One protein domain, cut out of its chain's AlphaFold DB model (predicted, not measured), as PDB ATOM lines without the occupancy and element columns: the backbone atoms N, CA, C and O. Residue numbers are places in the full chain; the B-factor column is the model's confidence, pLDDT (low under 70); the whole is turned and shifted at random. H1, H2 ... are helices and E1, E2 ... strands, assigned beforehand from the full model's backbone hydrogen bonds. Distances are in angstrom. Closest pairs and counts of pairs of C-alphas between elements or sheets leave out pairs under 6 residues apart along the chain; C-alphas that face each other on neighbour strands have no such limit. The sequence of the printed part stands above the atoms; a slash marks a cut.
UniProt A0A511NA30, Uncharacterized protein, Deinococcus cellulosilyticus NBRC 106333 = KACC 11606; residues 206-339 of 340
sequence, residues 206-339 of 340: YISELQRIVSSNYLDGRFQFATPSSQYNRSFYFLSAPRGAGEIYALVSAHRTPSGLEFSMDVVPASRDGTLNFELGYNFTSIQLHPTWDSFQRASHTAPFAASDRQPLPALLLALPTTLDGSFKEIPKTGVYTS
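Overview. This is residues 206 to 339 of the 340 residues of an uncharacterized protein of Deinococcus cellulosilyticus NBRC 106333 = KACC 11606 (UniProt A0A511NA30). A strongly twisted sheet of six strands, E1 E4 E3 E7 E6 E8, has helices H1 and H2 packed on one face, while the two-strand sheet E2 E5 covers part of the other face as a partial sandwich. E3 and E7 run through its middle, and the E7 to E8 link folds back to pair briefly with E7. The printed part has 134 residues with two named helices and eight named strands, in the order H1 E1 E2 E3 E4 E5 E6 H2 E7 E8; the larger sheet is mixed, the smaller antiparallel, the class mixed. The whole is compact, with a radius of gyration of the C-alphas of 13.7 A and spans of 39 by 29 by 28 A.

Arrangement. H1, residues 206 to 217, is on the large sheet; its closest C-alphas to E4, residues 260 to 269, are those of Ile 207 and Val 267, 6.5 A apart. Edge strand E1, residues 223 to 225, is parallel to E4, with N 224 and O 261 at 3.1 A. E2, residues 235 to 240, is antiparallel to E5, residues 275 to 280, with N 237 and O 278 at 2.9 A. E3, residues 248 to 257, forms a hairpin with E4, with N 253 and O 264 at 2.8 A. E3 is antiparallel to E7, residues 313 to 320, with N 252 and O 316 at 2.9 A. E6, residues 286 to 290, is parallel to E7 at 56 degrees, with N 315 and O 288 at 2.8 A. Edge strand E8, residues 335 to 338, is antiparallel to E6, with N 287 and O 337 at 2.9 A. The two sheets form a sandwich, face to face, their facing parts 8.6 A centre to centre and their strands at 38 degrees; the closest C-alphas of E4 and E5 are those of Ser 264 and Leu 280, 5.8 A apart. H2, residues 293 to 301, is on the same face as H1, giving two layers, helices on one face of a sheet. Its height over the sheet is 7.8 A; it lies over E7 and only just over E3, with 3 of its 9 C-alphas, and runs along the strands, at 26 degrees to E7 on the local plane. E6, H2 and E7 form a strand-helix-strand unit, two parallel neighbour strands with a helix between, its crossover right-handed. H1 and H2 are apart. In both, every O i to N i+4 pair is within hydrogen-bond range.

Along the chain. H1 begins at C-alpha 206 (133.829, 77.528, 111.866) and is 16.4 A long. E3 is 28.9 A, E4 30.3 A and E7 21.6 A long. E8 ends at C-alpha 338 (143.534, 99.435, 116.492).

Size, cuts and confidence. The farthest C-alphas, of Pro 258 and Arg 272, are 40.9 A apart. The printed part has no cut. The links H2 to E7 and E7 to E8 are long. Mean pLDDT of the printed part is 89.5; residues 219 to 221 and 227 to 232 are under 70.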
ATOM      1  N   TYR A 206     134.194  76.249 112.470       95.94
ATOM      2  CA  TYR A 206     133.829  77.528 111.866       95.94
ATOM      3  C   TYR A 206     134.960  78.132 111.029       95.94
ATOM      4  O   TYR A 206     134.672  78.752 110.011       95.94
ATOM      5  N   ILE A 207     136.232  77.915 111.384       93.69
ATOM      6  CA  ILE A 207     137.366  78.314 110.537       93.69
ATOM      7  C   ILE A 207     137.338  77.575 109.200       93.69
ATOM      8  O   ILE A 207     137.509  78.209 108.159       93.69
ATOM      9  N   SER A 208     137.098  76.262 109.195       90.81
ATOM     10  CA  SER A 208     137.021  75.497 107.945       90.81
ATOM     11  C   SER A 208     135.869  75.964 107.055       90.81
ATOM     12  O   SER A 208     136.040  76.103 105.842       90.81
ATOM     13  N   GLU A 209     134.723  76.288 107.654       93.94
ATOM     14  CA  GLU A 209     133.593  76.863 106.926       93.94
ATOM     15  C   GLU A 209     133.902  78.265 106.385       93.94
ATOM     16  O   GLU A 209     133.642  78.561 105.219       93.94
ATOM     17  N   LEU A 210     134.538  79.117 107.189       94.56
ATOM     18  CA  LEU A 210     134.943  80.457 106.777       94.56
ATOM     19  C   LEU A 210     135.956  80.425 105.631       94.56
ATOM     20  O   LEU A 210     135.832  81.193 104.679       94.56
ATOM     21  N   GLN A 211     136.922  79.504 105.661       91.75
ATOM     22  CA  GLN A 211     137.846  79.299 104.544       91.75
ATOM     23  C   GLN A 211     137.102  78.930 103.261       91.75
ATOM     24  O   GLN A 211     137.462  79.422 102.189       91.75
ATOM     25  N   ARG A 212     136.061  78.094 103.347       90.94
ATOM     26  CA  ARG A 212     135.225  77.734 102.197       90.94
ATOM     27  C   ARG A 212     134.425  78.930 101.683       90.94
ATOM     28  O   ARG A 212     134.383  79.143 100.471       90.94
ATOM     29  N   ILE A 213     133.854  79.736 102.577       93.31
ATOM     30  CA  ILE A 213     133.169  80.993 102.236       93.31
ATOM     31  C   ILE A 213     134.130  81.930 101.498       93.31
ATOM     32  O   ILE A 213     133.837  82.349 100.380       93.31
ATOM     33  N   VAL A 214     135.313  82.196 102.059       92.69
ATOM     34  CA  VAL A 214     136.304  83.080 101.428       92.69
ATOM     35  C   VAL A 214     136.754  82.526 100.078       92.69
ATOM     36  O   VAL A 214     136.759  83.256  99.093       92.69
ATOM     37  N   SER A 215     137.053  81.230  99.998       90.38
ATOM     38  CA  SER A 215     137.527  80.599  98.758       90.38
ATOM     39  C   SER A 215     136.477  80.587  97.644       90.38
ATOM     40  O   SER A 215     136.831  80.704  96.477       90.38
ATOM     41  N   SER A 216     135.195  80.425  97.982       90.25
ATOM     42  CA  SER A 216     134.106  80.388  96.992       90.25
ATOM     43  C   SER A 216     133.718  81.771  96.473       90.25
ATOM     44  O   SER A 216     133.263  81.883  95.337       90.25
ATOM     45  N   ASN A 217     133.922  82.818  97.275       88.12
ATOM     46  CA  ASN A 217     133.577  84.190  96.909       88.12
ATOM     47  C   ASN A 217     134.770  84.987  96.352       88.12
ATOM     48  O   ASN A 217     134.572  86.010  95.699       88.12
ATOM     49  N   TYR A 218     136.009  84.537  96.574       84.62
ATOM     50  CA  TYR A 218     137.209  85.196  96.063       84.62
ATOM     51  C   TYR A 218     137.724  84.504  94.792       84.62
ATOM     52  O   TYR A 218     138.557  83.602  94.839       84.62
ATOM     53  N   LEU A 219     137.205  84.930  93.638       63.53
ATOM     54  CA  LEU A 219     137.463  84.295  92.336       63.53
ATOM     55  C   LEU A 219     138.822  84.668  91.707       63.53
ATOM     56  O   LEU A 219     139.287  83.987  90.792       63.53
ATOM     57  N   ASP A 220     139.487  85.710  92.212       65.88
ATOM     58  CA  ASP A 220     140.679  86.290  91.585       65.88
ATOM     59  C   ASP A 220     141.994  85.829  92.237       65.88
ATOM     60  O   ASP A 220     142.669  86.564  92.963       65.88
ATOM     61  N   GLY A 221     142.415  84.609  91.895       59.72
ATOM     62  CA  GLY A 221     143.832  84.238  91.881       59.72
ATOM     63  C   GLY A 221     144.373  83.448  93.075       59.72
ATOM     64  O   GLY A 221     143.661  82.777  93.816       59.72
ATOM     65  N   ARG A 222     145.708  83.459  93.194       73.31
ATOM     66  CA  ARG A 222     146.459  82.737  94.229       73.31
ATOM     67  C   ARG A 222     146.336  83.490  95.545       73.31
ATOM     68  O   ARG A 222     146.966  84.536  95.707       73.31
ATOM     69  N   PHE A 223     145.567  82.941  96.475       78.44
ATOM     70  CA  PHE A 223     145.556  83.403  97.853       78.44
ATOM     71  C   PHE A 223     146.098  82.343  98.807       78.44
ATOM     72  O   PHE A 223     146.179  81.156  98.480       78.44
ATOM     73  N   GLN A 224     146.498  82.794  99.989       81.12
ATOM     74  CA  GLN A 224     146.918  81.938 101.091       81.12
ATOM     75  C   GLN A 224     146.145  82.314 102.355       81.12
ATOM     76  O   GLN A 224     145.659  83.437 102.492       81.12
ATOM     77  N   PHE A 225     146.025  81.357 103.269       79.62
ATOM     78  CA  PHE A 225     145.507  81.599 104.606       79.62
ATOM     79  C   PHE A 225     146.679  81.622 105.576       79.62
ATOM     80  O   PHE A 225     147.416  80.637 105.670       79.62
ATOM     81  N   ALA A 226     146.840  82.724 106.302       75.50
ATOM     82  CA  ALA A 226     147.769  82.762 107.413       75.50
ATOM     83  C   ALA A 226     147.265  81.835 108.511       75.50
ATOM     84  O   ALA A 226     146.197  82.033 109.093       75.50
ATOM     85  N   THR A 227     148.066  80.820 108.803       65.44
ATOM     86  CA  THR A 227     147.932  80.080 110.050       65.44
ATOM     87  C   THR A 227     148.632  80.891 111.140       65.44
ATOM     88  O   THR A 227     149.731  81.395 110.883       65.44
ATOM     89  N   PRO A 228     148.064  81.012 112.353       61.12
ATOM     90  CA  PRO A 228     148.758  81.539 113.532       61.12
ATOM     91  C   PRO A 228     149.917  80.611 113.956       61.12
ATOM     92  O   PRO A 228     149.926  80.028 115.035       61.12
ATOM     93  N   SER A 229     150.892  80.395 113.074       49.53
ATOM     94  CA  SER A 229     151.938  79.377 113.199       49.53
ATOM     95  C   SER A 229     153.152  79.861 113.993       49.53
ATOM     96  O   SER A 229     154.034  79.067 114.312       49.53
ATOM     97  N   SER A 230     153.192  81.138 114.386       52.28
ATOM     98  CA  SER A 230     154.221  81.660 115.284       52.28
ATOM     99  C   SER A 230     153.594  82.441 116.435       52.28
ATOM    100  O   SER A 230     152.714  83.273 116.234       52.28
ATOM    101  N   GLN A 231     154.070  82.190 117.656       54.78
ATOM    102  CA  GLN A 231     153.662  82.918 118.864       54.78
ATOM    103  C   GLN A 231     154.010  84.420 118.817       54.78
ATOM    104  O   GLN A 231     153.631  85.158 119.716       54.78
ATOM    105  N   TYR A 232     154.736  84.879 117.792       55.03
ATOM    106  CA  TYR A 232     155.385  86.188 117.779       55.03
ATOM    107  C   TYR A 232     154.654  87.268 116.973       55.03
ATOM    108  O   TYR A 232     155.044  88.426 117.066       55.03
ATOM    109  N   ASN A 233     153.599  86.932 116.224       74.56
ATOM    110  CA  ASN A 233     152.857  87.896 115.404       74.56
ATOM    111  C   ASN A 233     151.347  87.682 115.557       74.56
ATOM    112  O   ASN A 233     150.724  87.040 114.713       74.56
ATOM    113  N   ARG A 234     150.778  88.183 116.656       84.44
ATOM    114  CA  ARG A 234     149.334  88.165 116.910       84.44
ATOM    115  C   ARG A 234     148.858  89.582 117.184       84.44
ATOM    116  O   ARG A 234     149.480  90.283 117.978       84.44
ATOM    117  N   SER A 235     147.745  89.954 116.571       89.25
ATOM    118  CA  SER A 235     147.041  91.204 116.846       89.25
ATOM    119  C   SER A 235     145.648  90.884 117.369       89.25
ATOM    120  O   SER A 235     144.917  90.106 116.748       89.25
ATOM    121  N   PHE A 236     145.284  91.503 118.490       92.88
ATOM    122  CA  PHE A 236     143.993  91.307 119.144       92.88
ATOM    123  C   PHE A 236     143.059  92.475 118.849       92.88
ATOM    124  O   PHE A 236     143.420  93.630 119.080       92.88
ATOM    125  N   TYR A 237     141.853  92.180 118.369       93.81
ATOM    126  CA  TYR A 237     140.859  93.189 118.011       93.81
ATOM    127  C   TYR A 237     139.579  93.003 118.818       93.81
ATOM    128  O   TYR A 237     138.929  91.959 118.757       93.81
ATOM    129  N   PHE A 238     139.188  94.067 119.518       95.12
ATOM    130  CA  PHE A 238     137.994  94.105 120.355       95.12
ATOM    131  C   PHE A 238     136.881  94.853 119.630       95.12
ATOM    132  O   PHE A 238     136.982  96.052 119.363       95.12
ATOM    133  N   LEU A 239     135.803  94.149 119.300       95.56
ATOM    134  CA  LEU A 239     134.652  94.698 118.589       95.56
ATOM    135  C   LEU A 239     133.372  94.443 119.387       95.56
ATOM    136  O   LEU A 239     133.252  93.448 120.085       95.56
ATOM    137  N   SER A 240     132.375  95.315 119.251       95.44
ATOM    138  CA  SER A 240     131.019  95.030 119.740       95.44
ATOM    139  C   SER A 240     130.201  94.267 118.698       95.44
ATOM    140  O   SER A 240     130.160  94.681 117.528       95.44
ATOM    141  N   ALA A 241     129.545  93.196 119.138       91.25
ATOM    142  CA  ALA A 241     128.551  92.433 118.405       91.25
ATOM    143  C   ALA A 241     127.232  93.221 118.310       91.25
ATOM    144  O   ALA A 241     126.815  93.857 119.278       91.25
ATOM    145  N   PRO A 242     126.541  93.182 117.162       87.44
ATOM    146  CA  PRO A 242     125.232  93.808 117.008       87.44
ATOM    147  C   PRO A 242     124.093  93.035 117.696       87.44
ATOM    148  O   PRO A 242     122.994  93.576 117.823       87.44
ATOM    149  N   ARG A 243     124.298  91.763 118.065       83.25
ATOM    150  CA  ARG A 243     123.256  90.856 118.575       83.25
ATOM    151  C   ARG A 243     123.762  89.967 119.714       83.25
ATOM    152  O   ARG A 243     124.916  90.057 120.118       83.25
ATOM    153  N   GLY A 244     122.826  89.194 120.271       79.31
ATOM    154  CA  GLY A 244     122.912  88.531 121.567       79.31
ATOM    155  C   GLY A 244     124.071  87.550 121.738       79.31
ATOM    156  O   GLY A 244     124.653  87.040 120.784       79.31
ATOM    157  N   ALA A 245     124.370  87.286 123.008       89.81
ATOM    158  CA  ALA A 245     125.413  86.372 123.443       89.81
ATOM    159  C   ALA A 245     125.311  84.996 122.761       89.81
ATOM    160  O   ALA A 245     124.222  84.438 122.629       89.81
ATOM    161  N   GLY A 246     126.459  84.433 122.392       92.00
ATOM    162  CA  GLY A 246     126.578  83.100 121.804       92.00
ATOM    163  C   GLY A 246     126.447  83.035 120.280       92.00
ATOM    164  O   GLY A 246     126.794  82.001 119.715       92.00
ATOM    165  N   GLU A 247     126.013  84.104 119.600       96.00
ATOM    166  CA  GLU A 247     126.107  84.171 118.135       96.00
ATOM    167  C   GLU A 247     127.574  84.120 117.686       96.00
ATOM    168  O   GLU A 247     128.446  84.707 118.328       96.00
ATOM    169  N   ILE A 248     127.848  83.426 116.581       97.56
ATOM    170  CA  ILE A 248     129.208  83.255 116.068       97.56
ATOM    171  C   ILE A 248     129.512  84.353 115.060       97.56
ATOM    172  O   ILE A 248     128.771  84.558 114.098       97.56
ATOM    173  N   TYR A 249     130.630  85.038 115.266       97.81
ATOM    174  CA  TYR A 249     131.126  86.067 114.368       97.81
ATOM    175  C   TYR A 249     132.482  85.670 113.807       97.81
ATOM    176  O   TYR A 249     133.266  84.993 114.468       97.81
ATOM    177  N   ALA A 250     132.758  86.137 112.598       97.38
ATOM    178  CA  ALA A 250     134.039  85.993 111.938       97.38
ATOM    179  C   ALA A 250     134.606  87.361 111.578       97.38
ATOM    180  O   ALA A 250     133.874  88.233 111.103       97.38
ATOM    181  N   LEU A 251     135.912  87.520 111.746       97.19
ATOM    182  CA  LEU A 251     136.659  88.656 111.228       97.19
ATOM    183  C   LEU A 251     137.596  88.142 110.143       97.19
ATOM    184  O   LEU A 251     138.420  87.273 110.410       97.19
ATOM    185  N   VAL A 252     137.468  88.672 108.929       96.25
ATOM    186  CA  VAL A 252     138.354  88.357 107.802       96.25
ATOM    187  C   VAL A 252     139.139  89.609 107.458       96.25
ATOM    188  O   VAL A 252     138.542  90.649 107.213       96.25
ATOM    189  N   SER A 253     140.463  89.518 107.415       95.62
ATOM    190  CA  SER A 253     141.355  90.598 106.996       95.62
ATOM    191  C   SER A 253     142.224  90.127 105.842       95.62
ATOM    192  O   SER A 253     142.627  88.964 105.801       95.62
ATOM    193  N   ALA A 254     142.552  91.032 104.925       94.56
ATOM    194  CA  ALA A 254     143.404  90.731 103.778       94.56
ATOM    195  C   ALA A 254     144.599  91.684 103.705       94.56
ATOM    196  O   ALA A 254     144.473  92.873 103.994       94.56
ATOM    197  N   HIS A 255     145.750  91.174 103.280       92.06
ATOM    198  CA  HIS A 255     146.920  91.990 102.962       92.06
ATOM    199  C   HIS A 255     147.701  91.395 101.790       92.06
ATOM    200  O   HIS A 255     147.516  90.231 101.429       92.06
ATOM    201  N   ARG A 256     148.560  92.199 101.160       90.75
ATOM    202  CA  ARG A 256     149.395  91.727 100.051       90.75
ATOM    203  C   ARG A 256     150.729  91.205 100.562       90.75
ATOM    204  O   ARG A 256     151.390  91.834 101.378       90.75
ATOM    205  N   THR A 257     151.169  90.097  99.994       87.06
ATOM    206  CA  THR A 257     152.510  89.541 100.157       87.06
ATOM    207  C   THR A 257     153.185  89.464  98.783       87.06
ATOM    208  O   THR A 257     152.523  89.606  97.749       87.06
ATOM    209  N   PRO A 258     154.503  89.209  98.708       86.81
ATOM    210  CA  PRO A 258     155.159  88.955  97.426       86.81
ATOM    211  C   PRO A 258     154.565  87.768  96.645       86.81
ATOM    212  O   PRO A 258     154.722  87.704  95.428       86.81
ATOM    213  N   SER A 259     153.897  86.822  97.322       84.75
ATOM    214  CA  SER A 259     153.294  85.631  96.708       84.75
ATOM    215  C   SER A 259     151.838  85.820  96.272       84.75
ATOM    216  O   SER A 259     151.315  84.949  95.572       84.75
ATOM    217  N   GLY A 260     151.191  86.927  96.643       89.06
ATOM    218  CA  GLY A 260     149.808  87.211  96.274       89.06
ATOM    219  C   GLY A 260     149.033  87.905  97.384       89.06
ATOM    220  O   GLY A 260     149.580  88.697  98.148       89.06
ATOM    221  N   LEU A 261     147.733  87.638  97.440       91.00
ATOM    222  CA  LEU A 261     146.895  88.091  98.542       91.00
ATOM    223  C   LEU A 261     146.916  87.042  99.652       91.00
ATOM    224  O   LEU A 261     146.839  85.845  99.384       91.00
ATOM    225  N   GLU A 262     146.991  87.477 100.897       90.75
ATOM    226  CA  GLU A 262     146.911  86.583 102.040       90.75
ATOM    227  C   GLU A 262     145.825  87.046 103.004       90.75
ATOM    228  O   GLU A 262     145.700  88.237 103.311       90.75
ATOM    229  N   PHE A 263     145.028  86.084 103.462       92.81
ATOM    230  CA  PHE A 263     143.948  86.299 104.407       92.81
ATOM    231  C   PHE A 263     144.345  85.798 105.792       92.81
ATOM    232  O   PHE A 263     144.794  84.659 105.935       92.81
ATOM    233  N   SER A 264     144.074  86.599 106.820       92.44
ATOM    234  CA  SER A 264     143.951  86.100 108.189       92.44
ATOM    235  C   SER A 264     142.514  86.232 108.633       92.44
ATOM    236  O   SER A 264     141.804  87.165 108.255       92.44
ATOM    237  N   MET A 265     142.088  85.254 109.410       94.75
ATOM    238  CA  MET A 265     140.732  85.173 109.882       94.75
ATOM    239  C   MET A 265     140.688  84.561 111.263       94.75
ATOM    240  O   MET A 265     141.537  83.739 111.607       94.75
ATOM    241  N   ASP A 266     139.655  84.933 111.996       95.38
ATOM    242  CA  ASP A 266     139.327  84.324 113.268       95.38
ATOM    243  C   ASP A 266     137.812  84.277 113.464       95.38
ATOM    244  O   ASP A 266     137.065  85.023 112.819       95.38
ATOM    245  N   VAL A 267     137.365  83.377 114.333       96.38
ATOM    246  CA  VAL A 267     135.954  83.141 114.640       96.38
ATOM    247  C   VAL A 267     135.752  83.085 116.141       96.38
ATOM    248  O   VAL A 267     136.426  82.333 116.841       96.38
ATOM    249  N   VAL A 268     134.788  83.852 116.642       96.75
ATOM    250  CA  VAL A 268     134.510  83.930 118.077       96.75
ATOM    251  C   VAL A 268     133.013  83.998 118.354       96.75
ATOM    252  O   VAL A 268     132.271  84.624 117.591       96.75
ATOM    253  N   PRO A 269     132.539  83.382 119.447       97.38
ATOM    254  CA  PRO A 269     131.198  83.630 119.944       97.38
ATOM    255  C   PRO A 269     131.130  85.020 120.589       97.38
ATOM    256  O   PRO A 269     132.062  85.442 121.277       97.38
ATOM    257  N   ALA A 270     130.001  85.709 120.437       96.88
ATOM    258  CA  ALA A 270     129.709  86.912 121.207       96.88
ATOM    259  C   ALA A 270     129.639  86.586 122.704       96.88
ATOM    260  O   ALA A 270     128.904  85.685 123.125       96.88
ATOM    261  N   SER A 271     130.379  87.332 123.521       94.88
ATOM    262  CA  SER A 271     130.286  87.243 124.978       94.88
ATOM    263  C   SER A 271     128.941  87.783 125.489       94.88
ATOM    264  O   SER A 271     128.123  88.325 124.742       94.88
ATOM    265  N   ARG A 272     128.678  87.629 126.795       93.50
ATOM    266  CA  ARG A 272     127.411  88.065 127.416       93.50
ATOM    267  C   ARG A 272     127.170  89.572 127.341       93.50
ATOM    268  O   ARG A 272     126.023  89.993 127.257       93.50
ATOM    269  N   ASP A 273     128.237  90.354 127.369       93.94
ATOM    270  CA  ASP A 273     128.257  91.808 127.195       93.94
ATOM    271  C   ASP A 273     128.345  92.237 125.719       93.94
ATOM    272  O   ASP A 273     128.424  93.428 125.424       93.94
ATOM    273  N   GLY A 274     128.295  91.286 124.778       94.81
ATOM    274  CA  GLY A 274     128.345  91.563 123.346       94.81
ATOM    275  C   GLY A 274     129.738  91.943 122.844       94.81
ATOM    276  O   GLY A 274     129.854  92.560 121.791       94.81
ATOM    277  N   THR A 275     130.803  91.611 123.569       95.12
ATOM    278  CA  THR A 275     132.182  91.776 123.101       95.12
ATOM    279  C   THR A 275     132.601  90.611 122.195       95.12
ATOM    280  O   THR A 275     132.220  89.456 122.380       95.12
ATOM    281  N   LEU A 276     133.398  90.938 121.185       96.31
ATOM    282  CA  LEU A 276     134.073  90.029 120.268       96.31
ATOM    283  C   LEU A 276     135.573  90.278 120.407       96.31
ATOM    284  O   LEU A 276     135.999  91.429 120.312       96.31
ATOM    285  N   ASN A 277     136.355  89.225 120.635       95.62
ATOM    286  CA  ASN A 277     137.804  89.315 120.813       95.62
ATOM    287  C   ASN A 277     138.515  88.444 119.778       95.62
ATOM    288  O   ASN A 277     138.714  87.260 120.021       95.62
ATOM    289  N   PHE A 278     138.853  89.028 118.633       95.50
ATOM    290  CA  PHE A 278     139.478  88.312 117.524       95.50
ATOM    291  C   PHE A 278     141.001  88.306 117.636       95.50
ATOM    292  O   PHE A 278     141.600  89.333 117.958       95.50
ATOM    293  N   GLU A 279     141.621  87.189 117.267       92.81
ATOM    294  CA  GLU A 279     143.069  87.020 117.148       92.81
ATOM    295  C   GLU A 279     143.472  86.808 115.679       92.81
ATOM    296  O   GLU A 279     143.229  85.753 115.099       92.81
ATOM    297  N   LEU A 280     144.139  87.792 115.069       91.56
ATOM    298  CA  LEU A 280     144.654  87.665 113.701       91.56
ATOM    299  C   LEU A 280     146.147  87.310 113.702       91.56
ATOM    300  O   LEU A 280     146.925  87.826 114.503       91.56
ATOM    301  N   GLY A 281     146.550  86.451 112.762       83.62
ATOM    302  CA  GLY A 281     147.887  85.847 112.642       83.62
ATOM    303  C   GLY A 281     148.979  86.765 112.082       83.62
ATOM    304  O   GLY A 281     149.895  86.289 111.410       83.62
ATOM    305  N   TYR A 282     148.870  88.068 112.325       81.50
ATOM    306  CA  TYR A 282     149.807  89.085 111.866       81.50
ATOM    307  C   TYR A 282     150.113  90.091 112.971       81.50
ATOM    308  O   TYR A 282     149.345  90.217 113.915       81.50
ATOM    309  N   ASN A 283     151.202  90.848 112.819       80.75
ATOM    310  CA  ASN A 283     151.530  91.979 113.688       80.75
ATOM    311  C   ASN A 283     151.148  93.294 112.995       80.75
ATOM    312  O   ASN A 283     151.991  93.992 112.429       80.75
ATOM    313  N   PHE A 284     149.852  93.583 112.970       83.12
ATOM    314  CA  PHE A 284     149.305  94.793 112.364       83.12
ATOM    315  C   PHE A 284     148.619  95.643 113.422       83.12
ATOM    316  O   PHE A 284     147.889  95.117 114.257       83.12
ATOM    317  N   THR A 285     148.850  96.955 113.375       86.69
ATOM    318  CA  THR A 285     148.346  97.876 114.400       86.69
ATOM    319  C   THR A 285     146.905  98.290 114.170       86.69
ATOM    320  O   THR A 285     146.246  98.699 115.119       86.69
ATOM    321  N   SER A 286     146.398  98.216 112.933       92.75
ATOM    322  CA  SER A 286     145.037  98.647 112.625       92.75
ATOM    323  C   SER A 286     144.390  97.936 111.437       92.75
ATOM    324  O   SER A 286     145.042  97.555 110.459       92.75
ATOM    325  N   ILE A 287     143.066  97.809 111.522       95.56
ATOM    326  CA  ILE A 287     142.171  97.318 110.471       95.56
ATOM    327  C   ILE A 287     141.097  98.361 110.162       95.56
ATOM    328  O   ILE A 287     140.717  99.154 111.020       95.56
ATOM    329  N   GLN A 288     140.574  98.338 108.944       96.88
ATOM    330  CA  GLN A 288     139.460  99.141 108.471       96.88
ATOM    331  C   GLN A 288     138.298  98.214 108.131       96.88
ATOM    332  O   GLN A 288     138.391  97.414 107.202       96.88
ATOM    333  N   LEU A 289     137.198  98.320 108.880       97.62
ATOM    334  CA  LEU A 289     136.000  97.536 108.604       97.62
ATOM    335  C   LEU A 289     135.263  98.087 107.386       97.62
ATOM    336  O   LEU A 289     134.956  99.282 107.298       97.62
ATOM    337  N   HIS A 290     134.960  97.175 106.473       97.56
ATOM    338  CA  HIS A 290     134.152  97.399 105.290       97.56
ATOM    339  C   HIS A 290     132.752  96.812 105.503       97.56
ATOM    340  O   HIS A 290     132.627  95.718 106.053       97.56
ATOM    341  N   PRO A 291     131.687  97.518 105.083       96.81
ATOM    342  CA  PRO A 291     130.321  97.137 105.432       96.81
ATOM    343  C   PRO A 291     129.772  95.967 104.608       96.81
ATOM    344  O   PRO A 291     128.778  95.375 105.014       96.81
ATOM    345  N   THR A 292     130.379  95.673 103.455       96.88
ATOM    346  CA  THR A 292     129.937  94.622 102.525       96.88
ATOM    347  C   THR A 292     131.121  93.874 101.927       96.88
ATOM    348  O   THR A 292     132.213  94.445 101.806       96.88
ATOM    349  N   TRP A 293     130.890  92.642 101.474       96.06
ATOM    350  CA  TRP A 293     131.868  91.807 100.781       96.06
ATOM    351  C   TRP A 293     132.482  92.527  99.581       96.06
ATOM    352  O   TRP A 293     133.700  92.640  99.483       96.06
ATOM    353  N   ASP A 294     131.650  93.127  98.729       95.81
ATOM    354  CA  ASP A 294     132.096  93.874  97.548       95.81
ATOM    355  C   ASP A 294     133.057  95.020  97.891       95.81
ATOM    356  O   ASP A 294     134.038  95.277  97.187       95.81
ATOM    357  N   SER A 295     132.763  95.760  98.964       96.44
ATOM    358  CA  SER A 295     133.608  96.876  99.395       96.44
ATOM    359  C   SER A 295     134.917  96.399 100.026       96.44
ATOM    360  O   SER A 295     135.958  97.004  99.771       96.44
ATOM    361  N   PHE A 296     134.874  95.291 100.773       96.44
ATOM    362  CA  PHE A 296     136.049  94.609 101.305       96.44
ATOM    363  C   PHE A 296     136.946  94.083 100.177       96.44
ATOM    364  O   PHE A 296     138.141  94.361 100.179       96.44
ATOM    365  N   GLN A 297     136.375  93.410  99.176       94.75
ATOM    366  CA  GLN A 297     137.112  92.848  98.044       94.75
ATOM    367  C   GLN A 297     137.807  93.937  97.218       94.75
ATOM    368  O   GLN A 297     138.990  93.832  96.900       94.75
ATOM    369  N   ARG A 298     137.120  95.043  96.906       94.75
ATOM    370  CA  ARG A 298     137.773  96.175  96.224       94.75
ATOM    371  C   ARG A 298     138.959  96.716  97.022       94.75
ATOM    372  O   ARG A 298     140.004  96.995  96.438       94.75
ATOM    373  N   ALA A 299     138.812  96.833  98.340       95.50
ATOM    374  CA  ALA A 299     139.879  97.315  99.208       95.50
ATOM    375  C   ALA A 299     141.029  96.300  99.361       95.50
ATOM    376  O   ALA A 299     142.189  96.711  99.397       95.50
ATOM    377  N   SER A 300     140.753  94.988  99.365       94.12
ATOM    378  CA  SER A 300     141.785  93.941  99.427       94.12
ATOM    379  C   SER A 300     142.695  93.954  98.200       94.12
ATOM    380  O   SER A 300     143.901  93.732  98.326       94.12
ATOM    381  N   HIS A 301     142.176  94.311  97.021       91.88
ATOM    382  CA  HIS A 301     143.009  94.483  95.828       91.88
ATOM    383  C   HIS A 301     144.018  95.631  95.949       91.88
ATOM    384  O   HIS A 301     145.076  95.560  95.318       91.88
ATOM    385  N   THR A 302     143.761  96.647  96.768       93.25
ATOM    386  CA  THR A 302     144.702  97.749  97.023       93.25
ATOM    387  C   THR A 302     145.334  97.678  98.412       93.25
ATOM    388  O   THR A 302     145.915  98.663  98.859       93.25
ATOM    389  N   ALA A 303     145.214  96.541  99.107       91.44
ATOM    390  CA  ALA A 303     145.754  96.385 100.450       91.44
ATOM    391  C   ALA A 303     147.282  96.584 100.463       91.44
ATOM    392  O   ALA A 303     147.967  96.154  99.525       91.44
ATOM    393  N   PRO A 304     147.835  97.219 101.510       88.12
ATOM    394  CA  PRO A 304     149.268  97.441 101.608       88.12
ATOM    395  C   PRO A 304     150.019  96.123 101.862       88.12
ATOM    396  O   PRO A 304     149.443  95.123 102.299       88.12
ATOM    397  N   PHE A 305     151.332  96.136 101.616       85.19
ATOM    398  CA  PHE A 305     152.224  95.035 102.005       85.19
ATOM    399  C   PHE A 305     152.480  94.985 103.519       85.19
ATOM    400  O   PHE A 305     152.812  93.936 104.059       85.19
ATOM    401  N   ALA A 306     152.340  96.124 104.198       78.75
ATOM    402  CA  ALA A 306     152.485  96.256 105.640       78.75
ATOM    403  C   ALA A 306     151.405  97.202 106.168       78.75
ATOM    404  O   ALA A 306     151.240  98.303 105.638       78.75
ATOM    405  N   ALA A 307     150.677  96.787 107.203       74.44
ATOM    406  CA  ALA A 307     149.732  97.678 107.859       74.44
ATOM    407  C   ALA A 307     150.471  98.728 108.690       74.44
ATOM    408  O   ALA A 307     151.503  98.456 109.305       74.44
ATOM    409  N   SER A 308     149.905  99.923 108.739       78.50
ATOM    410  CA  SER A 308     150.298 100.968 109.681       78.50
ATOM    411  C   SER A 308     149.060 101.759 110.069       78.50
ATOM    412  O   SER A 308     148.045 101.676 109.384       78.50
ATOM    413  N   ASP A 309     149.148 102.607 111.086       78.31
ATOM    414  CA  ASP A 309     148.027 103.480 111.473       78.31
ATOM    415  C   ASP A 309     147.568 104.411 110.333       78.31
ATOM    416  O   ASP A 309     146.444 104.902 110.326       78.31
ATOM    417  N   ARG A 310     148.436 104.651 109.339       87.25
ATOM    418  CA  ARG A 310     148.119 105.439 108.137       87.25
ATOM    419  C   ARG A 310     147.530 104.607 106.999       87.25
ATOM    420  O   ARG A 310     147.005 105.178 106.049       87.25
ATOM    421  N   GLN A 311     147.674 103.287 107.062       90.50
ATOM    422  CA  GLN A 311     147.235 102.330 106.050       90.50
ATOM    423  C   GLN A 311     146.691 101.078 106.757       90.50
ATOM    424  O   GLN A 311     147.389 100.059 106.817       90.50
ATOM    425  N   PRO A 312     145.485 101.170 107.348       94.19
ATOM    426  CA  PRO A 312     144.846 100.032 107.995       94.19
ATOM    427  C   PRO A 312     144.543  98.934 106.972       94.19
ATOM    428  O   PRO A 312     144.296  99.217 105.795       94.19
ATOM    429  N   LEU A 313     144.532  97.674 107.408       94.81
ATOM    430  CA  LEU A 313     144.148  96.582 106.513       94.81
ATOM    431  C   LEU A 313     142.643  96.528 106.291       94.81
ATOM    432  O   LEU A 313     141.894  96.668 107.254       94.81
ATOM    433  N   PRO A 314     142.181  96.235 105.068       96.88
ATOM    434  CA  PRO A 314     140.774  95.959 104.853       96.88
ATOM    435  C   PRO A 314     140.368  94.723 105.651       96.88
ATOM    436  O   PRO A 314     141.019  93.676 105.580       96.88
ATOM    437  N   ALA A 315     139.268  94.852 106.382       97.06
ATOM    438  CA  ALA A 315     138.657  93.779 107.143       97.06
ATOM    439  C   ALA A 315     137.134  93.766 106.972       97.06
ATOM    440  O   ALA A 315     136.507  94.785 106.675       97.06
ATOM    441  N   LEU A 316     136.535  92.597 107.166       97.56
ATOM    442  CA  LEU A 316     135.105  92.350 107.046       97.56
ATOM    443  C   LEU A 316     134.621  91.560 108.260       97.56
ATOM    444  O   LEU A 316     135.201  90.530 108.609       97.56
ATOM    445  N   LEU A 317     133.555  92.052 108.891       97.62
ATOM    446  CA  LEU A 317     132.890  91.388 110.006       97.62
ATOM    447  C   LEU A 317     131.655  90.642 109.494       97.62
ATOM    448  O   LEU A 317     130.762  91.239 108.887       97.62
ATOM    449  N   LEU A 318     131.590  89.348 109.779       97.31
ATOM    450  CA  LEU A 318     130.504  88.462 109.372       97.31
ATOM    451  C   LEU A 318     129.847  87.845 110.607       97.31
ATOM    452  O   LEU A 318     130.523  87.570 111.595       97.31
ATOM    453  N   ALA A 319     128.545  87.585 110.539       97.19
ATOM    454  CA  ALA A 319     127.872  86.636 111.418       97.19
ATOM    455  C   ALA A 319     127.730  85.298 110.687       97.19
ATOM    456  O   ALA A 319     127.252  85.254 109.546       97.19
ATOM    457  N   LEU A 320     128.148  84.223 111.350       96.81
ATOM    458  CA  LEU A 320     128.082  82.866 110.826       96.81
ATOM    459  C   LEU A 320     126.840  82.150 111.378       96.81
ATOM    460  O   LEU A 320     126.587  82.196 112.586       96.81
ATOM    461  N   PRO A 321     126.046  81.495 110.515       96.88
ATOM    462  CA  PRO A 321     124.926  80.678 110.955       96.88
ATOM    463  C   PRO A 321     125.421  79.411 111.658       96.88
ATOM    464  O   PRO A 321     126.521  78.926 111.413       96.88
ATOM    465  N   THR A 322     124.559  78.807 112.474       96.75
ATOM    466  CA  THR A 322     124.828  77.488 113.071       96.75
ATOM    467  C   THR A 322     124.751  76.347 112.054       96.75
ATOM    468  O   THR A 322     125.123  75.225 112.377       96.75
ATOM    469  N   THR A 323     124.228  76.589 110.849       97.50
ATOM    470  CA  THR A 323     124.180  75.611 109.754       97.50
ATOM    471  C   THR A 323     125.351  75.857 108.806       97.50
ATOM    472  O   THR A 323     125.486  76.954 108.282       97.50
ATOM    473  N   LEU A 324     126.175  74.842 108.556       96.25
ATOM    474  CA  LEU A 324     127.360  74.922 107.697       96.25
ATOM    475  C   LEU A 324     126.984  74.709 106.221       96.25
ATOM    476  O   LEU A 324     127.255  73.652 105.647       96.25
ATOM    477  N   ASP A 325     126.298  75.683 105.627       94.81
ATOM    478  CA  ASP A 325     125.840  75.661 104.228       94.81
ATOM    479  C   ASP A 325     126.522  76.718 103.341       94.81
ATOM    480  O   ASP A 325     126.368  76.723 102.122       94.81
ATOM    481  N   GLY A 326     127.398  77.544 103.913       93.88
ATOM    482  CA  GLY A 326     128.196  78.552 103.209       93.88
ATOM    483  C   GLY A 326     127.498  79.890 103.135       93.88
ATOM    484  O   GLY A 326     128.042  80.831 102.556       93.88
ATOM    485  N   SER A 327     126.308  79.982 103.722       96.00
ATOM    486  CA  SER A 327     125.671  81.255 103.968       96.00
ATOM    487  C   SER A 327     126.372  81.986 105.110       96.00
ATOM    488  O   SER A 327     126.963  81.410 106.024       96.00
ATOM    489  N   PHE A 328     126.318  83.306 105.035       96.56
ATOM    490  CA  PHE A 328     126.801  84.210 106.061       96.56
ATOM    491  C   PHE A 328     125.978  85.487 105.994       96.56
ATOM    492  O   PHE A 328     125.299  85.766 105.002       96.56
ATOM    493  N   LYS A 329     126.043  86.284 107.057       96.62
ATOM    494  CA  LYS A 329     125.445  87.616 107.080       96.62
ATOM    495  C   LYS A 329     126.527  88.667 107.274       96.62
ATOM    496  O   LYS A 329     127.247  88.645 108.268       96.62
ATOM    497  N   GLU A 330     126.592  89.622 106.357       96.56
ATOM    498  CA  GLU A 330     127.441  90.803 106.500       96.56
ATOM    499  C   GLU A 330     126.953  91.674 107.661       96.56
ATOM    500  O   GLU A 330     125.751  91.940 107.807       96.56
ATOM    501  N   ILE A 331     127.884  92.123 108.501       96.12
ATOM    502  CA  ILE A 331     127.596  93.097 109.547       96.12
ATOM    503  C   ILE A 331     128.040  94.467 109.032       96.12
ATOM    504  O   ILE A 331     129.245  94.688 108.918       96.12
ATOM    505  N   PRO A 332     127.104  95.395 108.735       93.56
ATOM    506  CA  PRO A 332     127.417  96.676 108.105       93.56
ATOM    507  C   PRO A 332     128.078  97.622 109.113       93.56
ATOM    508  O   PRO A 332     127.461  98.548 109.639       93.56
ATOM    509  N   LYS A 333     129.344  97.351 109.423       90.69
ATOM    510  CA  LYS A 333     130.172  98.102 110.359       90.69
ATOM    511  C   LYS A 333     131.281  98.791 109.580       90.69
ATOM    512  O   LYS A 333     131.876  98.207 108.679       90.69
ATOM    513  N   THR A 334     131.545 100.040 109.932       92.31
ATOM    514  CA  THR A 334     132.594 100.857 109.325       92.31
ATOM    515  C   THR A 334     133.452 101.475 110.417       92.31
ATOM    516  O   THR A 334     132.996 101.664 111.545       92.31
ATOM    517  N   GLY A 335     134.707 101.772 110.093       93.75
ATOM    518  CA  GLY A 335     135.633 102.431 111.011       93.75
ATOM    519  C   GLY A 335     137.011 101.789 111.015       93.75
ATOM    520  O   GLY A 335     137.200 100.698 110.477       93.75
ATOM    521  N   VAL A 336     137.967 102.493 111.617       90.81
ATOM    522  CA  VAL A 336     139.328 102.003 111.837       90.81
ATOM    523  C   VAL A 336     139.440 101.535 113.284       90.81
ATOM    524  O   VAL A 336     139.039 102.257 114.196       90.81
ATOM    525  N   TYR A 337     139.964 100.332 113.481       92.44
ATOM    526  CA  TYR A 337     140.140  99.699 114.785       92.44
ATOM    527  C   TYR A 337     141.607  99.374 114.977       92.44
ATOM    528  O   TYR A 337     142.226  98.798 114.085       92.44
ATOM    529  N   THR A 338     142.152  99.741 116.129       89.62
ATOM    530  CA  THR A 338     143.534  99.435 116.492       89.62
ATOM    531  C   THR A 338     143.602  98.137 117.280       89.62
ATOM    532  O   THR A 338     142.693  97.841 118.059       89.62
ATOM    533  N   SER A 339     144.665  97.364 117.079       88.12
ATOM    534  CA  SER A 339     144.950  96.216 117.932       88.12
ATOM    535  C   SER A 339     145.396  96.685 119.318       88.12
ATOM    536  O   SER A 339     146.066  97.716 119.421       88.12
TER     537      SER A 339